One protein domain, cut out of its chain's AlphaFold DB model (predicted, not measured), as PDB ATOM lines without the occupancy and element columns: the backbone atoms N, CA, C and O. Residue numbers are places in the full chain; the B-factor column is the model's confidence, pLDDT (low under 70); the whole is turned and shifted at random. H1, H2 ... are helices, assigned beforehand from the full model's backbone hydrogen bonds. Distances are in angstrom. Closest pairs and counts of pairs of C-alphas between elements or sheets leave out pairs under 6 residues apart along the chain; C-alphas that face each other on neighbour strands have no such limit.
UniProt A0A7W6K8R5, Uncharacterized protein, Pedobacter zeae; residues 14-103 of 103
ATOM      1  N   VAL A  14      -1.554   2.253  44.672       73.25
ATOM      2  CA  VAL A  14      -0.911   1.021  44.189       73.25
ATOM      3  C   VAL A  14      -0.191   1.266  42.865       73.25
ATOM      4  O   VAL A  14       0.956   0.854  42.724       73.25
ATOM      5  N   ALA A  15      -0.810   1.977  41.919       72.50
ATOM      6  CA  ALA A  15      -0.172   2.311  40.647       72.50
ATOM      7  C   ALA A  15       1.093   3.165  40.845       72.50
ATOM      8  O   ALA A  15       2.134   2.856  40.273       72.50
ATOM      9  N   ILE A  16       1.034   4.182  41.713       75.06
ATOM     10  CA  ILE A  16       2.202   5.006  42.065       75.06
ATOM     11  C   ILE A  16       3.283   4.149  42.735       75.06
ATOM     12  O   ILE A  16       4.455   4.258  42.383       75.06
ATOM     13  N   GLY A  17       2.900   3.272  43.666       72.75
ATOM     14  CA  GLY A  17       3.829   2.386  44.366       72.75
ATOM     15  C   GLY A  17       4.553   1.413  43.433       72.75
ATOM     16  O   GLY A  17       5.763   1.240  43.559       72.75
ATOM     17  N   ILE A  18       3.843   0.821  42.467       73.25
ATOM     18  CA  ILE A  18       4.439  -0.071  41.460       73.25
ATOM     19  C   ILE A  18       5.403   0.703  40.561       73.25
ATOM     20  O   ILE A  18       6.511   0.223  40.331       73.25
ATOM     21  N   SER A  19       5.023   1.897  40.098       68.81
ATOM     22  CA  SER A  19       5.908   2.735  39.285       68.81
ATOM     23  C   SER A  19       7.178   3.097  40.050       68.81
ATOM     24  O   SER A  19       8.263   2.798  39.573       68.81
ATOM     25  N   LEU A  20       7.061   3.622  41.276       70.00
ATOM     26  CA  LEU A  20       8.217   3.966  42.114       70.00
ATOM     27  C   LEU A  20       9.108   2.752  42.416       70.00
ATOM     28  O   LEU A  20      10.333   2.862  42.389       70.00
ATOM     29  N   GLY A  21       8.509   1.587  42.682       73.38
ATOM     30  CA  GLY A  21       9.240   0.337  42.884       73.38
ATOM     31  C   GLY A  21       9.981  -0.123  41.625       73.38
ATOM     32  O   GLY A  21      11.129  -0.560  41.715       73.38
ATOM     33  N   GLY A  22       9.358   0.031  40.454       71.81
ATOM     34  CA  GLY A  22       9.970  -0.204  39.146       71.81
ATOM     35  C   GLY A  22      11.164   0.716  38.890       71.81
ATOM     36  O   GLY A  22      12.248   0.214  38.582       71.81
ATOM     37  N   CYS A  23      11.001   2.025  39.124       68.62
ATOM     38  CA  CYS A  23      12.068   3.026  39.021       68.62
ATOM     39  C   CYS A  23      13.251   2.650  39.914       68.62
ATOM     40  O   CYS A  23      14.402   2.594  39.476       68.62
ATOM     41  N   TYR A  24      12.960   2.363  41.185       73.62
ATOM     42  CA  TYR A  24      13.973   2.056  42.183       73.62
ATOM     43  C   TYR A  24      14.748   0.788  41.823       73.62
ATOM     44  O   TYR A  24      15.978   0.767  41.878       73.62
ATOM     45  N   TYR A  25      14.042  -0.262  41.399       76.00
ATOM     46  CA  TYR A  25      14.669  -1.502  40.961       76.00
ATOM     47  C   TYR A  25      15.543  -1.293  39.720       76.00
ATOM     48  O   TYR A  25      16.678  -1.778  39.672       76.00
ATOM     49  N   HIS A  26      15.049  -0.547  38.730       72.44
ATOM     50  CA  HIS A  26      15.798  -0.258  37.513       72.44
ATOM     51  C   HIS A  26      17.068   0.549  37.810       72.44
ATOM     52  O   HIS A  26      18.155   0.174  37.364       72.44
ATOM     53  N   TYR A  27      16.950   1.588  38.641       74.56
ATOM     54  CA  TYR A  27      18.072   2.393  39.114       74.56
ATOM     55  C   TYR A  27      19.121   1.537  39.830       74.56
ATOM     56  O   TYR A  27      20.308   1.586  39.497       74.56
ATOM     57  N   TYR A  28      18.690   0.699  40.775       77.25
ATOM     58  CA  TYR A  28      19.590  -0.152  41.549       77.25
ATOM     59  C   TYR A  28      20.328  -1.171  40.668       77.25
ATOM     60  O   TYR A  28      21.534  -1.373  40.822       77.25
ATOM     61  N   LYS A  29      19.629  -1.785  39.703       79.56
ATOM     62  CA  LYS A  29      20.230  -2.728  38.752       79.56
ATOM     63  C   LYS A  29      21.293  -2.051  37.879       79.56
ATOM     64  O   LYS A  29      22.406  -2.563  37.782       79.56
ATOM     65  N   LYS A  30      20.986  -0.883  37.309       76.06
ATOM     66  CA  LYS A  30      21.927  -0.087  36.502       76.06
ATOM     67  C   LYS A  30      23.154   0.357  37.302       76.06
ATOM     68  O   LYS A  30      24.266   0.292  36.785       76.06
ATOM     69  N   ASN A  31      22.985   0.760  38.564       78.19
ATOM     70  CA  ASN A  31      24.119   1.113  39.426       78.19
ATOM     71  C   ASN A  31      25.059  -0.077  39.654       78.19
ATOM     72  O   ASN A  31      26.275   0.079  39.566       78.19
ATOM     73  N   ARG A  32      24.513  -1.283  39.864       80.62
ATOM     74  CA  ARG A  32      25.332  -2.499  39.984       80.62
ATOM     75  C   ARG A  32      26.146  -2.800  38.728       80.62
ATOM     76  O   ARG A  32      27.294  -3.215  38.847       80.62
ATOM     77  N   GLU A  33      25.575  -2.596  37.542       82.81
ATOM     78  CA  GLU A  33      26.290  -2.783  36.271       82.81
ATOM     79  C   GLU A  33      27.481  -1.816  36.149       82.81
ATOM     80  O   GLU A  33      28.566  -2.206  35.716       82.81
ATOM     81  N   ILE A  34      27.311  -0.575  36.607       82.50
ATOM     82  CA  ILE A  34      28.370   0.443  36.601       82.50
ATOM     83  C   ILE A  34      29.461   0.134  37.620       82.50
ATOM     84  O   ILE A  34      30.643   0.271  37.311       82.50
ATOM     85  N   ASP A  35      29.099  -0.302  38.823       83.50
ATOM     86  CA  ASP A  35      30.088  -0.684  39.832       83.50
ATOM     87  C   ASP A  35      30.897  -1.915  39.397       83.50
ATOM     88  O   ASP A  35      32.117  -1.944  39.576       83.50
ATOM     89  N   ALA A  36      30.259  -2.889  38.742       87.25
ATOM     90  CA  ALA A  36      30.955  -4.026  38.140       87.25
ATOM     91  C   ALA A  36      31.947  -3.576  37.053       87.25
ATOM     92  O   ALA A  36      33.090  -4.042  37.022       87.25
ATOM     93  N   TYR A  37      31.554  -2.627  36.200       86.69
ATOM     94  CA  TYR A  37      32.463  -2.069  35.202       86.69
ATOM     95  C   TYR A  37      33.619  -1.288  35.832       86.69
ATOM     96  O   TYR A  37      34.756  -1.459  35.400       86.69
ATOM     97  N   LYS A  38      33.379  -0.477  36.875       84.81
ATOM     98  CA  LYS A  38      34.453   0.221  37.607       84.81
ATOM     99  C   LYS A  38      35.491  -0.754  38.128       84.81
ATOM    100  O   LYS A  38      36.685  -0.535  37.943       84.81
ATOM    101  N   LEU A  39      35.036  -1.847  38.739       88.06
ATOM    102  CA  LEU A  39      35.910  -2.910  39.227       88.06
ATOM    103  C   LEU A  39      36.719  -3.537  38.086       88.06
ATOM    104  O   LEU A  39      37.924  -3.738  38.232       88.06
ATOM    105  N   GLN A  40      36.095  -3.788  36.933       89.81
ATOM    106  CA  GLN A  40      36.784  -4.324  35.759       89.81
ATOM    107  C   GLN A  40      37.820  -3.340  35.190       89.81
ATOM    108  O   GLN A  40      38.932  -3.742  34.844       89.81
ATOM    109  N   LEU A  41      37.481  -2.054  35.094       88.75
ATOM    110  CA  LEU A  41      38.365  -1.008  34.584       88.75
ATOM    111  C   LEU A  41      39.554  -0.783  35.529       88.75
ATOM    112  O   LEU A  41      40.692  -0.653  35.083       88.75
ATOM    113  N   PHE A  42      39.305  -0.825  36.838       89.50
ATOM    114  CA  PHE A  42      40.343  -0.754  37.858       89.50
ATOM    115  C   PHE A  42      41.266  -1.978  37.826       89.50
ATOM    116  O   PHE A  42      42.484  -1.836  37.926       89.50
ATOM    117  N   ALA A  43      40.718  -3.179  37.624       90.69
ATOM    118  CA  ALA A  43      41.518  -4.389  37.454       90.69
ATOM    119  C   ALA A  43      42.439  -4.293  36.227       90.69
ATOM    120  O   ALA A  43      43.619  -4.630  36.331       90.69
ATOM    121  N   LYS A  44      41.938  -3.763  35.100       90.69
ATOM    122  CA  LYS A  44      42.738  -3.499  33.891       90.69
ATOM    123  C   LYS A  44      43.890  -2.533  34.174       90.69
ATOM    124  O   LYS A  44      45.035  -2.842  33.843       90.69
ATOM    125  N   LEU A  45      43.610  -1.423  34.859       91.00
ATOM    126  CA  LEU A  45      44.634  -0.457  35.270       91.00
ATOM    127  C   LEU A  45      45.697  -1.114  36.165       91.00
ATOM    128  O   LEU A  45      46.889  -0.973  35.916       91.00
ATOM    129  N   LYS A  46      45.277  -1.906  37.161       91.88
ATOM    130  CA  LYS A  46      46.189  -2.623  38.068       91.88
ATOM    131  C   LYS A  46      47.046  -3.665  37.343       91.88
ATOM    132  O   LYS A  46      48.211  -3.851  37.684       91.88
ATOM    133  N   SER A  47      46.490  -4.330  36.331       94.44
ATOM    134  CA  SER A  47      47.227  -5.260  35.467       94.44
ATOM    135  C   SER A  47      48.144  -4.570  34.450       94.44
ATOM    136  O   SER A  47      48.787  -5.260  33.667       94.44
ATOM    137  N   HIS A  48      48.216  -3.231  34.460       89.31
ATOM    138  CA  HIS A  48      48.964  -2.414  33.500       89.31
ATOM    139  C   HIS A  48      48.543  -2.648  32.037       89.31
ATOM    140  O   HIS A  48      49.299  -2.363  31.113       89.31
ATOM    141  N   SER A  49      47.326  -3.155  31.807       89.19
ATOM    142  CA  SER A  49      46.803  -3.431  30.464       89.19
ATOM    143  C   SER A  49      46.224  -2.190  29.778       89.19
ATOM    144  O   SER A  49      45.854  -2.259  28.612       89.19
ATOM    145  N   ILE A  50      46.046  -1.101  30.528       90.25
ATOM    146  CA  ILE A  50      45.596   0.216  30.066       90.25
ATOM    147  C   ILE A  50      46.387   1.285  30.817       90.25
ATOM    148  O   ILE A  50      46.821   1.054  31.951       90.25
ATOM    149  N   THR A  51      46.546   2.459  30.217       92.38
ATOM    150  CA  THR A  51      47.178   3.598  30.893       92.38
ATOM    151  C   THR A  51      46.204   4.308  31.838       92.38
ATOM    152  O   THR A  51      44.982   4.168  31.744       92.38
ATOM    153  N   THR A  52      46.740   5.121  32.749       89.94
ATOM    154  CA  THR A  52      45.935   5.981  33.630       89.94
ATOM    155  C   THR A  52      45.055   6.951  32.834       89.94
ATOM    156  O   THR A  52      43.912   7.201  33.211       89.94
ATOM    157  N   GLU A  53      45.549   7.469  31.710       91.50
ATOM    158  CA  GLU A  53      44.800   8.387  30.845       91.50
ATOM    159  C   GLU A  53      43.621   7.681  30.158       91.50
ATOM    160  O   GLU A  53      42.494   8.181  30.157       91.50
ATOM    161  N   GLU A  54      43.835   6.456  29.668       89.12
ATOM    162  CA  GLU A  54      42.768   5.618  29.116       89.12
ATOM    163  C   GLU A  54      41.723   5.235  30.164       89.12
ATOM    164  O   GLU A  54      40.533   5.179  29.850       89.12
ATOM    165  N   TYR A  55      42.140   4.993  31.409       89.50
ATOM    166  CA  TYR A  55      41.223   4.740  32.516       89.50
ATOM    167  C   TYR A  55      40.260   5.919  32.719       89.50
ATOM    168  O   TYR A  55      39.045   5.719  32.716       89.50
ATOM    169  N   TYR A  56      40.776   7.149  32.829       86.88
ATOM    170  CA  TYR A  56      39.928   8.328  33.028       86.88
ATOM    171  C   TYR A  56      39.034   8.618  31.822       86.88
ATOM    172  O   TYR A  56      37.848   8.893  32.006       86.88
ATOM    173  N   ARG A  57      39.547   8.462  30.596       91.31
ATOM    174  CA  ARG A  57      38.747   8.635  29.373       91.31
ATOM    175  C   ARG A  57      37.591   7.636  29.297       91.31
ATOM    176  O   ARG A  57      36.456   8.009  29.007       91.31
ATOM    177  N   ASN A  58      37.862   6.361  29.577       89.06
ATOM    178  CA  ASN A  58      36.846   5.307  29.550       89.06
ATOM    179  C   ASN A  58      35.830   5.447  30.693       89.06
ATOM    180  O   ASN A  58      34.672   5.062  30.533       89.06
ATOM    181  N   TRP A  59      36.251   5.993  31.836       85.25
ATOM    182  CA  TRP A  59      35.365   6.338  32.942       85.25
ATOM    183  C   TRP A  59      34.416   7.484  32.569       85.25
ATOM    184  O   TRP A  59      33.203   7.358  32.734       85.25
ATOM    185  N   GLU A  60      34.943   8.572  32.010       86.88
ATOM    186  CA  GLU A  60      34.157   9.748  31.634       86.88
ATOM    187  C   GLU A  60      33.095   9.425  30.574       86.88
ATOM    188  O   GLU A  60      31.927   9.786  30.740       86.88
ATOM    189  N   LEU A  61      33.462   8.661  29.537       86.38
ATOM    190  CA  LEU A  61      32.520   8.211  28.506       86.38
ATOM    191  C   LEU A  61      31.341   7.436  29.105       86.38
ATOM    192  O   LEU A  61      30.186   7.686  28.752       86.38
ATOM    193  N   GLN A  62      31.616   6.539  30.051       83.31
ATOM    194  CA  GLN A  62      30.574   5.727  30.663       83.31
ATOM    195  C   GLN A  62      29.666   6.540  31.597       83.31
ATOM    196  O   GLN A  62      28.455   6.315  31.632       83.31
ATOM    197  N   VAL A  63      30.216   7.523  32.321       81.44
ATOM    198  CA  VAL A  63      29.419   8.447  33.145       81.44
ATOM    199  C   VAL A  63      28.472   9.276  32.274       81.44
ATOM    200  O   VAL A  63      27.305   9.455  32.633       81.44
ATOM    201  N   VAL A  64      28.935   9.757  31.116       85.50
ATOM    202  CA  VAL A  64      28.100  10.508  30.164       85.50
ATOM    203  C   VAL A  64      26.985   9.631  29.590       85.50
ATOM    204  O   VAL A  64      25.833  10.064  29.515       85.50
ATOM    205  N   GLU A  65      27.294   8.395  29.203       84.69
ATOM    206  CA  GLU A  65      26.300   7.455  28.677       84.69
ATOM    207  C   GLU A  65      25.257   7.061  29.733       84.69
ATOM    208  O   GLU A  65      24.055   7.000  29.444       84.69
ATOM    209  N   TRP A  66      25.689   6.862  30.981       79.50
ATOM    210  CA  TRP A  66      24.778   6.604  32.088       79.50
ATOM    211  C   TRP A  66      23.829   7.774  32.333       79.50
ATOM    212  O   TRP A  66      22.621   7.547  32.388       79.50
ATOM    213  N   LYS A  67      24.336   9.015  32.386       79.00
ATOM    214  CA  LYS A  67      23.498  10.218  32.535       79.00
ATOM    215  C   LYS A  67      22.439  10.313  31.437       79.00
ATOM    216  O   LYS A  67      21.261  10.461  31.743       79.00
ATOM    217  N   LYS A  68      22.826  10.116  30.171       80.81
ATOM    218  CA  LYS A  68      21.880  10.111  29.039       80.81
ATOM    219  C   LYS A  68      20.821   9.016  29.153       80.81
ATOM    220  O   LYS A  68      19.682   9.212  28.738       80.81
ATOM    221  N   THR A  69      21.193   7.843  29.663       72.88
ATOM    222  CA  THR A  69      20.233   6.749  29.859       72.88
ATOM    223  C   THR A  69      19.276   7.054  31.008       72.88
ATOM    224  O   THR A  69      18.083   6.798  30.884       72.88
ATOM    225  N   PHE A  70      19.789   7.629  32.095       69.75
ATOM    226  CA  PHE A  70      19.005   8.028  33.258       69.75
ATOM    227  C   PHE A  70      17.954   9.085  32.891       69.75
ATOM    228  O   PHE A  70      16.772   8.865  33.136       69.75
ATOM    229  N   GLU A  71      18.351  10.147  32.182       70.62
ATOM    230  CA  GLU A  71      17.431  11.187  31.692       70.62
ATOM    231  C   GLU A  71      16.319  10.611  30.798       70.62
ATOM    232  O   GLU A  71      15.151  10.978  30.922       70.62
ATOM    233  N   LYS A  72      16.656   9.666  29.908       69.56
ATOM    234  CA  LYS A  72      15.663   8.991  29.056       69.56
ATOM    235  C   LYS A  72      14.681   8.143  29.861       69.56
ATOM    236  O   LYS A  72      13.497   8.145  29.534       69.56
ATOM    237  N   CYS A  73      15.153   7.415  30.870       66.44
ATOM    238  CA  CYS A  73      14.291   6.615  31.740       66.44
ATOM    239  C   CYS A  73      13.344   7.495  32.560       66.44
ATOM    240  O   CYS A  73      12.145   7.229  32.553       66.44
ATOM    241  N   GLU A  74      13.841   8.576  33.173       66.00
ATOM    242  CA  GLU A  74      12.992   9.527  33.903       66.00
ATOM    243  C   GLU A  74      11.905  10.124  32.999       66.00
ATOM    244  O   GLU A  74      10.738  10.176  33.385       66.00
ATOM    245  N   LEU A  75      12.250  10.509  31.765       68.19
ATOM    246  CA  LEU A  75      11.285  11.001  30.775       68.19
ATOM    247  C   LEU A  75      10.212   9.960  30.428       68.19
ATOM    248  O   LEU A  75       9.024  10.286  30.344       68.19
ATOM    249  N   LEU A  76      10.614   8.704  30.221       66.19
ATOM    250  CA  LEU A  76       9.705   7.625  29.841       66.19
ATOM    251  C   LEU A  76       8.747   7.274  30.988       66.19
ATOM    252  O   LEU A  76       7.547   7.088  30.777       66.19
ATOM    253  N   GLU A  77       9.238   7.267  32.219       65.31
ATOM    254  CA  GLU A  77       8.427   6.999  33.404       65.31
ATOM    255  C   GLU A  77       7.505   8.173  33.750       65.31
ATOM    256  O   GLU A  77       6.321   7.948  34.008       65.31
ATOM    257  N   LEU A  78       7.968   9.423  33.633       67.25
ATOM    258  CA  LEU A  78       7.112  10.613  33.739       67.25
ATOM    259  C   LEU A  78       5.978  10.580  32.714       67.25
ATOM    260  O   LEU A  78       4.826  10.856  33.057       67.25
ATOM    261  N   SER A  79       6.275  10.193  31.470       67.81
ATOM    262  CA  SER A  79       5.252  10.055  30.430       67.81
ATOM    263  C   SER A  79       4.230   8.964  30.773       67.81
ATOM    264  O   SER A  79       3.027   9.157  30.596       67.81
ATOM    265  N   THR A  80       4.685   7.857  31.365       68.88
ATOM    266  CA  THR A  80       3.822   6.750  31.793       68.88
ATOM    267  C   THR A  80       2.907   7.186  32.938       68.88
ATOM    268  O   THR A  80       1.694   6.977  32.881       68.88
ATOM    269  N   VAL A  81       3.454   7.870  33.948       69.19
ATOM    270  CA  VAL A  81       2.679   8.447  35.056       69.19
ATOM    271  C   VAL A  81       1.654   9.459  34.536       69.19
ATOM    272  O   VAL A  81       0.492   9.415  34.945       69.19
ATOM    273  N   ALA A  82       2.032  10.321  33.587       70.19
ATOM    274  CA  ALA A  82       1.123  11.286  32.975       70.19
ATOM    275  C   ALA A  82      -0.051  10.604  32.251       70.19
ATOM    276  O   ALA A  82      -1.203  10.992  32.449       70.19
ATOM    277  N   VAL A  83       0.206   9.546  31.473       73.88
ATOM    278  CA  VAL A  83      -0.841   8.761  30.792       73.88
ATOM    279  C   VAL A  83      -1.796   8.110  31.797       73.88
ATOM    280  O   VAL A  83      -3.016   8.144  31.602       73.88
ATOM    281  N   PHE A  84      -1.276   7.568  32.900       72.50
ATOM    282  CA  PHE A  84      -2.102   6.995  33.964       72.50
ATOM    283  C   PHE A  84      -2.990   8.044  34.644       72.50
ATOM    284  O   PHE A  84      -4.185   7.803  34.839       72.50
ATOM    285  N   LEU A  85      -2.445   9.222  34.960       73.12
ATOM    286  CA  LEU A  85      -3.204  10.321  35.565       73.12
ATOM    287  C   LEU A  85      -4.296  10.841  34.622       73.12
ATOM    288  O   LEU A  85      -5.438  11.017  35.053       73.12
ATOM    289  N   LEU A  86      -3.985  11.019  33.334       74.38
ATOM    290  CA  LEU A  86      -4.952  11.431  32.310       74.38
ATOM    291  C   LEU A  86      -6.071  10.398  32.135       74.38
ATOM    292  O   LEU A  86      -7.246  10.759  32.069       74.38
ATOM    293  N   SER A  87      -5.728   9.109  32.130       72.50
ATOM    294  CA  SER A  87      -6.706   8.017  32.052       72.50
ATOM    295  C   SER A  87      -7.628   7.997  33.275       72.50
ATOM    296  O   SER A  87      -8.848   7.879  33.141       72.50
ATOM    297  N   GLY A  88      -7.067   8.188  34.473       71.94
ATOM    298  CA  GLY A  88      -7.831   8.319  35.712       71.94
ATOM    299  C   GLY A  88      -8.768   9.531  35.705       71.94
ATOM    300  O   GLY A  88      -9.944   9.405  36.056       71.94
ATOM    301  N   ALA A  89      -8.285  10.689  35.248       73.56
ATOM    302  CA  ALA A  89      -9.080  11.909  35.121       73.56
ATOM    303  C   ALA A  89     -10.247  11.731  34.135       73.56
ATOM    304  O   ALA A  89     -11.390  12.062  34.466       73.56
ATOM    305  N   ASN A  90      -9.995  11.125  32.970       75.44
ATOM    306  CA  ASN A  90     -11.030  10.819  31.981       75.44
ATOM    307  C   ASN A  90     -12.100   9.872  32.529       75.44
ATOM    308  O   ASN A  90     -13.293  10.104  32.333       75.44
ATOM    309  N   LEU A  91     -11.706   8.842  33.279       72.19
ATOM    310  CA  LEU A  91     -12.656   7.927  33.910       72.19
ATOM    311  C   LEU A  91     -13.524   8.634  34.965       72.19
ATOM    312  O   LEU A  91     -14.723   8.368  35.070       72.19
ATOM    313  N   ILE A  92     -12.948   9.556  35.743       74.69
ATOM    314  CA  ILE A  92     -13.692  10.364  36.720       74.69
ATOM    315  C   ILE A  92     -14.712  11.263  36.014       74.69
ATOM    316  O   ILE A  92     -15.875  11.297  36.429       74.69
ATOM    317  N   LEU A  93     -14.308  11.950  34.941       72.88
ATOM    318  CA  LEU A  93     -15.195  12.792  34.135       72.88
ATOM    319  C   LEU A  93     -16.328  11.980  33.500       72.88
ATOM    320  O   LEU A  93     -17.493  12.366  33.618       72.88
ATOM    321  N   TYR A  94     -16.016  10.823  32.913       74.44
ATOM    322  CA  TYR A  94     -17.008   9.910  32.345       74.44
ATOM    323  C   TYR A  94     -18.053   9.487  33.384       74.44
ATOM    324  O   TYR A  94     -19.257   9.596  33.151       74.44
ATOM    325  N   LEU A  95     -17.615   9.063  34.572       71.88
ATOM    326  CA  LEU A  95     -18.524   8.644  35.641       71.88
ATOM    327  C   LEU A  95     -19.357   9.805  36.199       71.88
ATOM    328  O   LEU A  95     -20.514   9.600  36.575       71.88
ATOM    329  N   ARG A  96     -18.795  11.020  36.248       68.50
ATOM    330  CA  ARG A  96     -19.520  12.235  36.646       68.50
ATOM    331  C   ARG A  96     -20.617  12.577  35.636       68.50
ATOM    332  O   ARG A  96     -21.744  12.831  36.051       68.50
ATOM    333  N   ASN A  97     -20.317  12.517  34.339       71.38
ATOM    334  CA  ASN A  97     -21.291  12.770  33.275       71.38
ATOM    335  C   ASN A  97     -22.370  11.686  33.209       71.38
ATOM    336  O   ASN A  97     -23.550  12.013  33.140       71.38
ATOM    337  N   LYS A  98     -22.003  10.405  33.342       69.12
ATOM    338  CA  LYS A  98     -22.966   9.296  33.380       69.12
ATOM    339  C   LYS A  98     -23.976   9.437  34.525       69.12
ATOM    340  O   LYS A  98     -25.158   9.189  34.326       69.12
ATOM    341  N   LYS A  99     -23.537   9.879  35.710       58.00
ATOM    342  CA  LYS A  99     -24.445  10.162  36.838       58.00
ATOM    343  C   LYS A  99     -25.399  11.326  36.582       58.00
ATOM    344  O   LYS A  99     -26.497  11.306  37.115       58.00
ATOM    345  N   ARG A 100     -24.980  12.325  35.805       54.34
ATOM    346  CA  ARG A 100     -25.787  13.514  35.495       54.34
ATOM    347  C   ARG A 100     -26.904  13.232  34.485       54.34
ATOM    348  O   ARG A 100     -27.885  13.949  34.489       54.34
ATOM    349  N   ILE A 101     -26.728  12.214  33.641       56.06
ATOM    350  CA  ILE A 101     -27.697  11.773  32.616       56.06
ATOM    351  C   ILE A 101     -28.720  10.773  33.195       56.06
ATOM    352  O   ILE A 101     -29.765  10.534  32.609       56.06
ATOM    353  N   SER A 102     -28.406  10.162  34.340       44.69
ATOM    354  CA  SER A 102     -29.232   9.150  35.017       44.69
ATOM    355  C   SER A 102     -30.223   9.730  36.044       44.69
ATOM    356  O   SER A 102     -30.898   8.948  36.715       44.69
ATOM    357  N   ILE A 103     -30.253  11.054  36.220       44.75
ATOM    358  CA  ILE A 103     -31.201  11.808  37.062       44.75
ATOM    359  C   ILE A 103     -32.146  12.532  36.113       44.75
ATOM    360  O   ILE A 103     -33.362  12.502  36.381       44.75
TER     361      ILE A 103
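This is residues 14 to 103 of the 103 residues of an uncharacterized protein of Pedobacter zeae (UniProt A0A7W6K8R5). Picture a long helical hairpin of unequal arms: H2, the longer arm, makes most of the length, and the shorter H1 runs side by side with part of it, the two joined at one end by a tight link. Residues 86 to 103, of which 86 to 101 belong to H2, stick out free beyond H1. The printed part has 90 residues with two named helices, H1 then H2, no named strand, and the class all helix. It is an extended rod, with a radius of gyration of the C-alphas of 22.7 A and spans of 81 by 19 by 9 A.

Begin with H2, residues 52 to 101, which forms a helical hairpin with H1, residues 14 to 46. They touch, and their closest C-alphas, those of Leu 41 and Tyr 55, are 6.7 A apart. They run opposite ways at a shallow tilt of 6 degrees. In H1 and H2 every O i to N i+4 pair is within hydrogen-bond range.

Find C-alpha 52 at (45.935, 5.981, 33.630); from there H2 runs 73.9 A to C-alpha 101 at (-27.697, 11.773, 32.616). H1 starts at C-alpha 14, at (-0.911, 1.021, 44.189), and runs 47.6 A to C-alpha 46.

The C-alphas farthest apart, those of His 48 and Ile 103, are 81.5 A apart. The link from H1 to H2 is tight, and the printed part has no cut. Look for pLDDT under 70 at residues 19, 23, 70, 72 to 81, 96 and 98 to 103.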